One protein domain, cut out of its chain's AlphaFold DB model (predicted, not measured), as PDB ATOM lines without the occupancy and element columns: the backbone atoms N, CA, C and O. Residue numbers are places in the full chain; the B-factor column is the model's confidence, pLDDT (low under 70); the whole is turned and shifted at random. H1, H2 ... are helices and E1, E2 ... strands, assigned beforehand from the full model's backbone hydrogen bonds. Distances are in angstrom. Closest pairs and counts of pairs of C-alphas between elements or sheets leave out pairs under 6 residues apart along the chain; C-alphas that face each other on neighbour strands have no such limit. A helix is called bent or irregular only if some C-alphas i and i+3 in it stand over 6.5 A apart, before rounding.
ATOM      1  N   ALA A 263      14.900  17.709 -43.462       88.81
ATOM      2  CA  ALA A 263      14.898  16.526 -42.607       88.81
ATOM      3  C   ALA A 263      14.062  16.815 -41.352       88.81
ATOM      4  O   ALA A 263      14.527  17.469 -40.419       88.81
ATOM      5  N   CYS A 264      12.809  16.369 -41.350       87.06
ATOM      6  CA  CYS A 264      11.884  16.611 -40.247       87.06
ATOM      7  C   CYS A 264      12.062  15.566 -39.148       87.06
ATOM      8  O   CYS A 264      12.115  14.371 -39.429       87.06
ATOM      9  N   SER A 265      12.125  16.012 -37.892       89.12
ATOM     10  CA  SER A 265      12.141  15.113 -36.731       89.12
ATOM     11  C   SER A 265      10.817  14.366 -36.555       89.12
ATOM     12  O   SER A 265      10.799  13.265 -36.014       89.12
ATOM     13  N   GLU A 266       9.718  14.949 -37.035       88.62
ATOM     14  CA  GLU A 266       8.388  14.353 -37.026       88.62
ATOM     15  C   GLU A 266       7.716  14.490 -38.393       88.62
ATOM     16  O   GLU A 266       7.908  15.477 -39.106       88.62
ATOM     17  N   LEU A 267       6.890  13.501 -38.738       84.81
ATOM     18  CA  LEU A 267       6.106  13.499 -39.969       84.81
ATOM     19  C   LEU A 267       5.017  14.580 -39.894       84.81
ATOM     20  O   LEU A 267       4.157  14.489 -39.008       84.81
ATOM     21  N   PRO A 268       4.975  15.566 -40.810       87.56
ATOM     22  CA  PRO A 268       4.014  16.667 -40.739       87.56
ATOM     23  C   PRO A 268       2.547  16.194 -40.691       87.56
ATOM     24  O   PRO A 268       1.728  16.738 -39.951       87.56
ATOM     25  N   CYS A 269       2.224  15.107 -41.399       90.50
ATOM     26  CA  CYS A 269       0.878  14.534 -41.423       90.50
ATOM     27  C   CYS A 269       0.494  13.723 -40.174       90.50
ATOM     28  O   CYS A 269      -0.689  13.442 -39.967       90.50
ATOM     29  N   SER A 270       1.445  13.373 -39.301       87.94
ATOM     30  CA  SER A 270       1.136  12.628 -38.070       87.94
ATOM     31  C   SER A 270       0.215  13.424 -37.134       87.94
ATOM     32  O   SER A 270      -0.712  12.858 -36.542       87.94
ATOM     33  N   ARG A 271       0.407  14.749 -37.079       85.19
ATOM     34  CA  ARG A 271      -0.336  15.685 -36.221       85.19
ATOM     35  C   ARG A 271      -1.342  16.556 -36.969       85.19
ATOM     36  O   ARG A 271      -2.258  17.078 -36.341       85.19
ATOM     37  N   ALA A 272      -1.211  16.696 -38.286       87.44
ATOM     38  CA  ALA A 272      -2.132  17.498 -39.079       87.44
ATOM     39  C   ALA A 272      -3.515  16.832 -39.181       87.44
ATOM     40  O   ALA A 272      -3.636  15.646 -39.504       87.44
ATOM     41  N   ARG A 273      -4.578  17.596 -38.928       88.88
ATOM     42  CA  ARG A 273      -5.976  17.171 -39.110       88.88
ATOM     43  C   ARG A 273      -6.738  18.242 -39.885       88.88
ATOM     44  O   ARG A 273      -6.377  19.408 -39.814       88.88
ATOM     45  N   CYS A 274      -7.787  17.854 -40.610       91.38
ATOM     46  CA  CYS A 274      -8.644  18.776 -41.358       91.38
ATOM     47  C   CYS A 274     -10.098  18.652 -40.863       91.38
ATOM     48  O   CYS A 274     -10.868  17.890 -41.447       91.38
ATOM     49  N   PRO A 275     -10.482  19.325 -39.761       88.94
ATOM     50  CA  PRO A 275     -11.800  19.144 -39.144       88.94
ATOM     51  C   PRO A 275     -12.989  19.363 -40.090       88.94
ATOM     52  O   PRO A 275     -13.942  18.589 -40.051       88.94
ATOM     53  N   ALA A 276     -12.920  20.367 -40.971       90.12
ATOM     54  CA  ALA A 276     -13.984  20.649 -41.942       90.12
ATOM     55  C   ALA A 276     -14.150  19.563 -43.017       90.12
ATOM     56  O   ALA A 276     -15.224  19.415 -43.600       90.12
ATOM     57  N   HIS A 277     -13.099  18.780 -43.270       91.69
ATOM     58  CA  HIS A 277     -13.111  17.684 -44.230       91.69
ATOM     59  C   HIS A 277     -12.498  16.430 -43.585       91.69
ATOM     60  O   HIS A 277     -11.332  16.124 -43.833       91.69
ATOM     61  N   PRO A 278     -13.271  15.657 -42.794       89.88
ATOM     62  CA  PRO A 278     -12.764  14.472 -42.090       89.88
ATOM     63  C   PRO A 278     -12.162  13.403 -43.011       89.88
ATOM     64  O   PRO A 278     -11.315  12.623 -42.590       89.88
ATOM     65  N   ASN A 279     -12.586  13.393 -44.278       86.81
ATOM     66  CA  ASN A 279     -12.088  12.490 -45.313       86.81
ATOM     67  C   ASN A 279     -10.914  13.084 -46.114       86.81
ATOM     68  O   ASN A 279     -10.492  12.484 -47.103       86.81
ATOM     69  N   ALA A 280     -10.421  14.273 -45.753       90.00
ATOM     70  CA  ALA A 280      -9.271  14.863 -46.417       90.00
ATOM     71  C   ALA A 280      -8.019  14.039 -46.131       90.00
ATOM     72  O   ALA A 280      -7.715  13.676 -44.994       90.00
ATOM     73  N   VAL A 281      -7.259  13.794 -47.186       89.62
ATOM     74  CA  VAL A 281      -5.983  13.102 -47.108       89.62
ATOM     75  C   VAL A 281      -4.891  14.130 -46.875       89.62
ATOM     76  O   VAL A 281      -4.762  15.083 -47.643       89.62
ATOM     77  N   CYS A 282      -4.090  13.932 -45.832       90.19
ATOM     78  CA  CYS A 282      -2.868  14.699 -45.639       90.19
ATOM     79  C   CYS A 282      -1.740  14.114 -46.492       90.19
ATOM     80  O   CYS A 282      -1.477  12.912 -46.433       90.19
ATOM     81  N   GLN A 283      -1.060  14.972 -47.245       89.19
ATOM     82  CA  GLN A 283       0.145  14.640 -47.990       89.19
ATOM     83  C   GLN A 283       1.319  15.491 -47.506       89.19
ATOM     84  O   GLN A 283       1.214  16.711 -47.362       89.19
ATOM     85  N   GLU A 284       2.452  14.840 -47.283       87.75
ATOM     86  CA  GLU A 284       3.681  15.472 -46.819       87.75
ATOM     87  C   GLU A 284       4.352  16.267 -47.946       87.75
ATOM     88  O   GLU A 284       4.330  15.882 -49.117       87.75
ATOM     89  N   ASN A 285       4.956  17.397 -47.588       89.19
ATOM     90  CA  ASN A 285       5.717  18.239 -48.496       89.19
ATOM     91  C   ASN A 285       6.989  18.724 -47.793       89.19
ATOM     92  O   ASN A 285       6.969  19.696 -47.045       89.19
ATOM     93  N   TYR A 286       8.107  18.063 -48.072       89.62
ATOM     94  CA  TYR A 286       9.394  18.371 -47.447       89.62
ATOM     95  C   TYR A 286      10.166  19.509 -48.129       89.62
ATOM     96  O   TYR A 286      11.297  19.814 -47.749       89.62
ATOM     97  N   CYS A 287       9.588  20.135 -49.153       90.38
ATOM     98  CA  CYS A 287      10.279  21.139 -49.947       90.38
ATOM     99  C   CYS A 287      10.240  22.504 -49.267       90.38
ATOM    100  O   CYS A 287       9.170  23.051 -48.995       90.38
ATOM    101  N   GLY A 288      11.427  23.043 -48.975       90.50
ATOM    102  CA  GLY A 288      11.587  24.316 -48.273       90.50
ATOM    103  C   GLY A 288      11.182  24.287 -46.794       90.50
ATOM    104  O   GLY A 288      11.128  25.343 -46.173       90.50
ATOM    105  N   GLY A 289      10.882  23.115 -46.223       91.38
ATOM    106  CA  GLY A 289      10.463  22.969 -44.827       91.38
ATOM    107  C   GLY A 289       9.638  21.706 -44.572       91.38
ATOM    108  O   GLY A 289       9.375  20.929 -45.483       91.38
ATOM    109  N   CYS A 290       9.210  21.514 -43.323       90.06
ATOM    110  CA  CYS A 290       8.345  20.412 -42.885       90.06
ATOM    111  C   CYS A 290       6.867  20.721 -43.152       90.06
ATOM    112  O   CYS A 290       6.079  20.911 -42.225       90.06
ATOM    113  N   ASN A 291       6.500  20.837 -44.427       90.81
ATOM    114  CA  ASN A 291       5.164  21.252 -44.842       90.81
ATOM    115  C   ASN A 291       4.244  20.045 -45.096       90.81
ATOM    116  O   ASN A 291       4.673  18.900 -45.219       90.81
ATOM    117  N   PHE A 292       2.945  20.314 -45.202       90.00
ATOM    118  CA  PHE A 292       1.933  19.350 -45.627       90.00
ATOM    119  C   PHE A 292       0.805  20.059 -46.375       90.00
ATOM    120  O   PHE A 292       0.621  21.274 -46.245       90.00
ATOM    121  N   LYS A 293       0.051  19.287 -47.150       91.00
ATOM    122  CA  LYS A 293      -1.111  19.716 -47.931       91.00
ATOM    123  C   LYS A 293      -2.277  18.765 -47.681       91.00
ATOM    124  O   LYS A 293      -2.056  17.590 -47.405       91.00
ATOM    125  N   PHE A 294      -3.505  19.262 -47.784       91.25
ATOM    126  CA  PHE A 294      -4.706  18.434 -47.688       91.25
ATOM    127  C   PHE A 294      -5.364  18.283 -49.052       91.25
ATOM    128  O   PHE A 294      -5.415  19.236 -49.827       91.25
ATOM    129  N   PHE A 295      -5.898  17.096 -49.317       89.12
ATOM    130  CA  PHE A 295      -6.586  16.772 -50.558       89.12
ATOM    131  C   PHE A 295      -7.966  16.195 -50.271       89.12
ATOM    132  O   PHE A 295      -8.104  15.273 -49.469       89.12
ATOM    133  N   VAL A 296      -8.983  16.691 -50.971       89.31
ATOM    134  CA  VAL A 296     -10.344  16.137 -50.955       89.31
ATOM    135  C   VAL A 296     -10.663  15.679 -52.368       89.31
ATOM    136  O   VAL A 296     -10.611  16.474 -53.304       89.31
ATOM    137  N   ASN A 297     -10.941  14.384 -52.542       85.69
ATOM    138  CA  ASN A 297     -11.176  13.774 -53.859       85.69
ATOM    139  C   ASN A 297     -10.072  14.104 -54.889       85.69
ATOM    140  O   ASN A 297     -10.347  14.303 -56.068       85.69
ATOM    141  N   GLY A 298      -8.820  14.218 -54.432       80.12
ATOM    142  CA  GLY A 298      -7.652  14.490 -55.283       80.12
ATOM    143  C   GLY A 298      -7.419  15.956 -55.616       80.12
ATOM    144  O   GLY A 298      -6.424  16.277 -56.257       80.12
ATOM    145  N   THR A 299      -8.288  16.855 -55.154       88.12
ATOM    146  CA  THR A 299      -8.090  18.299 -55.292       88.12
ATOM    147  C   THR A 299      -7.430  18.841 -54.029       88.12
ATOM    148  O   THR A 299      -7.930  18.596 -52.929       88.12
ATOM    149  N   GLU A 300      -6.312  19.557 -54.178       89.38
ATOM    150  CA  GLU A 300      -5.669  20.259 -53.062       89.38
ATOM    151  C   GLU A 300      -6.635  21.310 -52.514       89.38
ATOM    152  O   GLU A 300      -7.138  22.155 -53.255       89.38
ATOM    153  N   ILE A 301      -6.882  21.268 -51.210       92.44
ATOM    154  CA  ILE A 301      -7.626  22.306 -50.508       92.44
ATOM    155  C   ILE A 301      -6.653  23.174 -49.716       92.44
ATOM    156  O   ILE A 301      -5.698  22.693 -49.099       92.44
ATOM    157  N   HIS A 302      -6.890  24.484 -49.729       89.94
ATOM    158  CA  HIS A 302      -6.096  25.409 -48.930       89.94
ATOM    159  C   HIS A 302      -6.284  25.128 -47.437       89.94
ATOM    160  O   HIS A 302      -7.377  24.788 -46.999       89.94
ATOM    161  N   ARG A 303      -5.237  25.357 -46.632       81.69
ATOM    162  CA  ARG A 303      -5.264  25.137 -45.174       81.69
ATOM    163  C   ARG A 303      -6.466  25.801 -44.485       81.69
ATOM    164  O   ARG A 303      -7.047  25.207 -43.589       81.69
ATOM    165  N   HIS A 304      -6.873  26.990 -44.928       82.06
ATOM    166  CA  HIS A 304      -8.034  27.700 -44.378       82.06
ATOM    167  C   HIS A 304      -9.367  26.973 -44.615       82.06
ATOM    168  O   HIS A 304     -10.273  27.105 -43.805       82.06
ATOM    169  N   ALA A 305      -9.476  26.160 -45.671       87.88
ATOM    170  CA  ALA A 305     -10.662  25.345 -45.933       87.88
ATOM    171  C   ALA A 305     -10.805  24.169 -44.950       87.88
ATOM    172  O   ALA A 305     -11.852  23.541 -44.902       87.88
ATOM    173  N   CYS A 306      -9.769  23.864 -44.159       85.75
ATOM    174  CA  CYS A 306      -9.835  22.833 -43.125       85.75
ATOM    175  C   CYS A 306     -10.438  23.309 -41.802       85.75
ATOM    176  O   CYS A 306     -10.735  22.468 -40.949       85.75
ATOM    177  N   LEU A 307     -10.600  24.620 -41.613       82.62
ATOM    178  CA  LEU A 307     -11.177  25.181 -40.397       82.62
ATOM    179  C   LEU A 307     -12.690  24.905 -40.391       82.62
ATOM    180  O   LEU A 307     -13.340  25.147 -41.409       82.62
ATOM    181  N   PRO A 308     -13.253  24.353 -39.298       75.75
ATOM    182  CA  PRO A 308     -14.681  24.076 -39.235       75.75
ATOM    183  C   PRO A 308     -15.476  25.361 -39.488       75.75
ATOM    184  O   PRO A 308     -15.128  26.421 -38.966       75.75
ATOM    185  N   ASN A 309     -16.557  25.265 -40.268       65.00
ATOM    186  CA  ASN A 309     -17.513  26.357 -40.480       65.00
ATOM    187  C   ASN A 309     -18.380  26.568 -39.222       65.00
ATOM    188  O   ASN A 309     -19.605  26.541 -39.288       65.00
ATOM    189  N   ASP A 310     -17.742  26.740 -38.068       56.81
ATOM    190  CA  ASP A 310     -18.408  26.941 -36.781       56.81
ATOM    191  C   ASP A 310     -18.817  28.405 -36.559       56.81
ATOM    192  O   ASP A 310     -19.431  28.712 -35.537       56.81
ATOM    193  N   CYS A 311     -18.511  29.320 -37.490       51.50
ATOM    194  CA  CYS A 311     -19.149  30.630 -37.461       51.50
ATOM    195  C   CYS A 311     -20.606  30.450 -37.949       51.50
ATOM    196  O   CYS A 311     -20.895  30.538 -39.146       51.50
ATOM    197  N   PHE A 312     -21.519  30.149 -37.022       47.69
ATOM    198  CA  PHE A 312     -22.950  30.324 -37.246       47.69
ATOM    199  C   PHE A 312     -23.189  31.826 -37.456       47.69
ATOM    200  O   PHE A 312     -22.980  32.624 -36.549       47.69
ATOM    201  N   ASP A 313     -23.578  32.175 -38.676       43.22
ATOM    202  CA  ASP A 313     -23.929  33.505 -39.173       43.22
ATOM    203  C   ASP A 313     -22.772  34.482 -39.490       43.22
ATOM    204  O   ASP A 313     -21.819  34.643 -38.722       43.22
ATOM    205  N   CYS A 333      -1.861  34.634 -26.556       46.59
ATOM    206  CA  CYS A 333      -1.307  33.279 -26.386       46.59
ATOM    207  C   CYS A 333       0.224  33.329 -26.297       46.59
ATOM    208  O   CYS A 333       0.926  33.016 -27.266       46.59
ATOM    209  N   ASP A 334       0.747  33.697 -25.128       46.31
ATOM    210  CA  ASP A 334       2.168  33.514 -24.828       46.31
ATOM    211  C   ASP A 334       2.549  32.037 -25.040       46.31
ATOM    212  O   ASP A 334       1.989  31.135 -24.421       46.31
ATOM    213  N   GLY A 335       3.488  31.784 -25.959       54.59
ATOM    214  CA  GLY A 335       3.985  30.439 -26.278       54.59
ATOM    215  C   GLY A 335       3.503  29.828 -27.599       54.59
ATOM    216  O   GLY A 335       4.022  28.781 -27.985       54.59
ATOM    217  N   HIS A 336       2.598  30.477 -28.341       51.22
ATOM    218  CA  HIS A 336       2.125  29.983 -29.646       51.22
ATOM    219  C   HIS A 336       2.368  31.000 -30.779       51.22
ATOM    220  O   HIS A 336       1.416  31.585 -31.297       51.22
ATOM    221  N   PRO A 337       3.627  31.193 -31.236       53.59
ATOM    222  CA  PRO A 337       3.985  32.184 -32.265       53.59
ATOM    223  C   PRO A 337       3.354  31.919 -33.641       53.59
ATOM    224  O   PRO A 337       3.419  32.762 -34.529       53.59
ATOM    225  N   ASN A 338       2.730  30.753 -33.810       52.91
ATOM    226  CA  ASN A 338       2.116  30.311 -35.048       52.91
ATOM    227  C   ASN A 338       0.619  29.989 -34.852       52.91
ATOM    228  O   ASN A 338       0.131  28.988 -35.365       52.91
ATOM    229  N   ALA A 339      -0.121  30.754 -34.050       50.16
ATOM    230  CA  ALA A 339      -1.574  30.596 -33.976       50.16
ATOM    231  C   ALA A 339      -2.248  31.227 -35.211       50.16
ATOM    232  O   ALA A 339      -1.884  32.324 -35.638       50.16
ATOM    233  N   LEU A 340      -3.238  30.546 -35.795       53.09
ATOM    234  CA  LEU A 340      -4.091  31.108 -36.846       53.09
ATOM    235  C   LEU A 340      -5.327  31.745 -36.200       53.09
ATOM    236  O   LEU A 340      -6.090  31.079 -35.499       53.09
ATOM    237  N   CYS A 341      -5.513  33.042 -36.443       51.12
ATOM    238  CA  CYS A 341      -6.621  33.836 -35.920       51.12
ATOM    239  C   CYS A 341      -7.694  33.973 -37.012       51.12
ATOM    240  O   CYS A 341      -7.445  34.610 -38.037       51.12
ATOM    241  N   GLN A 342      -8.873  33.376 -36.814       54.41
ATOM    242  CA  GLN A 342     -10.025  33.580 -37.698       54.41
ATOM    243  C   GLN A 342     -11.053  34.471 -36.983       54.41
ATOM    244  O   GLN A 342     -11.504  34.122 -35.892       54.41
ATOM    245  N   PRO A 343     -11.426  35.633 -37.549       52.97
ATOM    246  CA  PRO A 343     -12.453  36.474 -36.950       52.97
ATOM    247  C   PRO A 343     -13.842  35.840 -37.157       52.97
ATOM    248  O   PRO A 343     -14.410  35.941 -38.240       52.97
ATOM    249  N   CYS A 344     -14.401  35.206 -36.121       41.94
ATOM    250  CA  CYS A 344     -15.833  34.881 -36.031       41.94
ATOM    251  C   CYS A 344     -16.531  35.930 -35.134       41.94
ATOM    252  O   CYS A 344     -16.679  35.732 -33.933       41.94
ATOM    253  N   GLY A 345     -16.949  37.080 -35.672       52.38
ATOM    254  CA  GLY A 345     -17.627  38.111 -34.861       52.38
ATOM    255  C   GLY A 345     -16.772  38.640 -33.690       52.38
ATOM    256  O   GLY A 345     -15.605  38.981 -33.887       52.38
ATOM    257  N   CYS A 346     -17.350  38.737 -32.481       39.28
ATOM    258  CA  CYS A 346     -16.659  39.198 -31.259       39.28
ATOM    259  C   CYS A 346     -16.086  38.067 -30.380       39.28
ATOM    260  O   CYS A 346     -15.354  38.366 -29.438       39.28
ATOM    261  N   GLU A 347     -16.367  36.795 -30.682       47.19
ATOM    262  CA  GLU A 347     -15.769  35.646 -29.993       47.19
ATOM    263  C   GLU A 347     -14.639  35.070 -30.851       47.19
ATOM    264  O   GLU A 347     -14.840  34.616 -31.978       47.19
ATOM    265  N   ARG A 348     -13.407  35.125 -30.341       55.81
ATOM    266  CA  ARG A 348     -12.229  34.648 -31.074       55.81
ATOM    267  C   ARG A 348     -11.954  33.200 -30.706       55.81
ATOM    268  O   ARG A 348     -11.872  32.868 -29.531       55.81
ATOM    269  N   ARG A 349     -11.763  32.358 -31.716       60.56
ATOM    270  CA  ARG A 349     -11.242  30.999 -31.570       60.56
ATOM    271  C   ARG A 349      -9.854  30.959 -32.189       60.56
ATOM    272  O   ARG A 349      -9.685  31.350 -33.344       60.56
ATOM    273  N   MET A 350      -8.860  30.543 -31.414       57.47
ATOM    274  CA  MET A 350      -7.491  30.392 -31.898       57.47
ATOM    275  C   MET A 350      -7.233  28.933 -32.223       57.47
ATOM    276  O   MET A 350      -7.652  28.048 -31.486       57.47
ATOM    277  N   TYR A 351      -6.559  28.685 -33.340       60.72
ATOM    278  CA  TYR A 351      -6.176  27.341 -33.748       60.72
ATOM    279  C   TYR A 351      -4.658  27.256 -33.861       60.72
ATOM    280  O   TYR A 351      -4.014  28.168 -34.386       60.72
ATOM    281  N   ASP A 352      -4.070  26.159 -33.398       66.00
ATOM    282  CA  ASP A 352      -2.651  25.884 -33.625       66.00
ATOM    283  C   ASP A 352      -2.409  25.689 -35.131       66.00
ATOM    284  O   ASP A 352      -3.067  24.852 -35.751       66.00
ATOM    285  N   HIS A 353      -1.482  26.425 -35.761       62.72
ATOM    286  CA  HIS A 353      -1.295  26.299 -37.218       62.72
ATOM    287  C   HIS A 353      -0.833  24.910 -37.681       62.72
ATOM    288  O   HIS A 353      -0.947  24.607 -38.871       62.72
ATOM    289  N   THR A 354      -0.253  24.109 -36.788       59.06
ATOM    290  CA  THR A 354       0.358  22.810 -37.080       59.06
ATOM    291  C   THR A 354      -0.691  21.721 -36.976       59.06
ATOM    292  O   THR A 354      -0.773  20.855 -37.847       59.06
ATOM    293  N   THR A 355      -1.491  21.758 -35.911       65.38
ATOM    294  CA  THR A 355      -2.468  20.705 -35.603       65.38
ATOM    295  C   THR A 355      -3.885  21.060 -36.040       65.38
ATOM    296  O   THR A 355      -4.712  20.159 -36.186       65.38
ATOM    297  N   LEU A 356      -4.167  22.348 -36.265       63.09
ATOM    298  CA  LEU A 356      -5.505  22.911 -36.482       63.09
ATOM    299  C   LEU A 356      -6.491  22.565 -35.352       63.09
ATOM    300  O   LEU A 356      -7.704  22.539 -35.559       63.09
ATOM    301  N   GLN A 357      -5.979  22.299 -34.148       68.50
ATOM    302  CA  GLN A 357      -6.791  22.132 -32.947       68.50
ATOM    303  C   GLN A 357      -7.102  23.487 -32.321       68.50
ATOM    304  O   GLN A 357      -6.280  24.400 -32.380       68.50
ATOM    305  N   LEU A 358      -8.284  23.590 -31.709       66.06
ATOM    306  CA  LEU A 358      -8.683  24.760 -30.937       66.06
ATOM    307  C   LEU A 358      -7.735  24.918 -29.740       66.06
ATOM    308  O   LEU A 358      -7.626  24.023 -28.901       66.06
ATOM    309  N   LEU A 359      -7.046  26.049 -29.682       64.69
ATOM    310  CA  LEU A 359      -6.270  26.478 -28.535       64.69
ATOM    311  C   LEU A 359      -7.235  27.124 -27.541       64.69
ATOM    312  O   LEU A 359      -7.908  28.098 -27.872       64.69
ATOM    313  N   ASN A 360      -7.286  26.581 -26.326       58.59
ATOM    314  CA  ASN A 360      -7.914  27.256 -25.196       58.59
ATOM    315  C   ASN A 360      -6.924  28.295 -24.653       58.59
ATOM    316  O   ASN A 360      -6.223  28.034 -23.674       58.59
ATOM    317  N   CYS A 361      -6.858  29.435 -25.333       54.47
ATOM    318  CA  CYS A 361      -6.547  30.715 -24.713       54.47
ATOM    319  C   CYS A 361      -7.870  31.517 -24.701       54.47
ATOM    320  O   CYS A 361      -8.097  32.244 -23.721       54.47
TER     321      CYS A 361
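Overview. This is residues 263 to 313 and 333 to 361 of the 361 residues of the protein "Sushi domain-containing protein" of Ciona intestinalis (UniProt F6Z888). Two small lobes lie end to end: a three-stranded sheet, E1 - E2 - E3, with the short helix H1 over one face, and the hairpin of E4 and E5, on whose E5 residues 358 to 359 fold back. The short helix H2 lies between the lobes. The 80 printed residues hold H1 E1 E2 E3 H2 E4 E5 in chain order, both sheets antiparallel; the class is mixed, with 34 residues, under half, in named elements. The whole is compact, with a radius of gyration of the C-alphas of 13.4 A, but flat, 39 by 33 by 18 A.

Along the chain. Find C-alpha 281 at (-5.983, 13.102, -47.108); E1 runs from there to 285, 12.9 A. E2 is residues 291 to 296, 17.4 A, and E3 299 to 301. H1 is 268 to 271, neither bent nor irregular, but only just: C-alphas 268 and 271 are 6.3 A apart. H2 is 303 to 306. E4 is 339 to 344, 15.0 A; E5, 347 to 352, 16.8 A, ends at (-2.651, 25.884, -33.625).

Arrangement. E1, E2 and E3 form a meander, each strand the antiparallel neighbour of the one before. Look for N 283 and O 293 at 2.8 A between E1 and E2, and N 301 and O 294 at 2.9 A between E2 and E3. H1 is on this sheet, over E1, at a height of 8.0 A; their closest C-alphas are Cys 269 and Cys 282, 5.6 A. H2 only grazes the sheet; its closest C-alphas with E2 are Phe 294 and Arg 303, 7.2 A. In the E4 and E5 hairpin, N 340 and O 351 are 2.9 A apart. E2 and E5 are apart. Both helices are too short for an O i to N i+4 pair; the one O i to N i+3 pair is within hydrogen-bond range in H2, not in H1.

Size, cuts and confidence. The C-alphas farthest apart, Ala 263 and Asp 313, are 42.5 A apart. Residues 314 to 332 are not printed; C-alphas 313 and 333 stand 26.0 A apart across the cut. Of the links printed whole, none is long. The pLDDT is under 70 at 309 to 313 and 333 to 361.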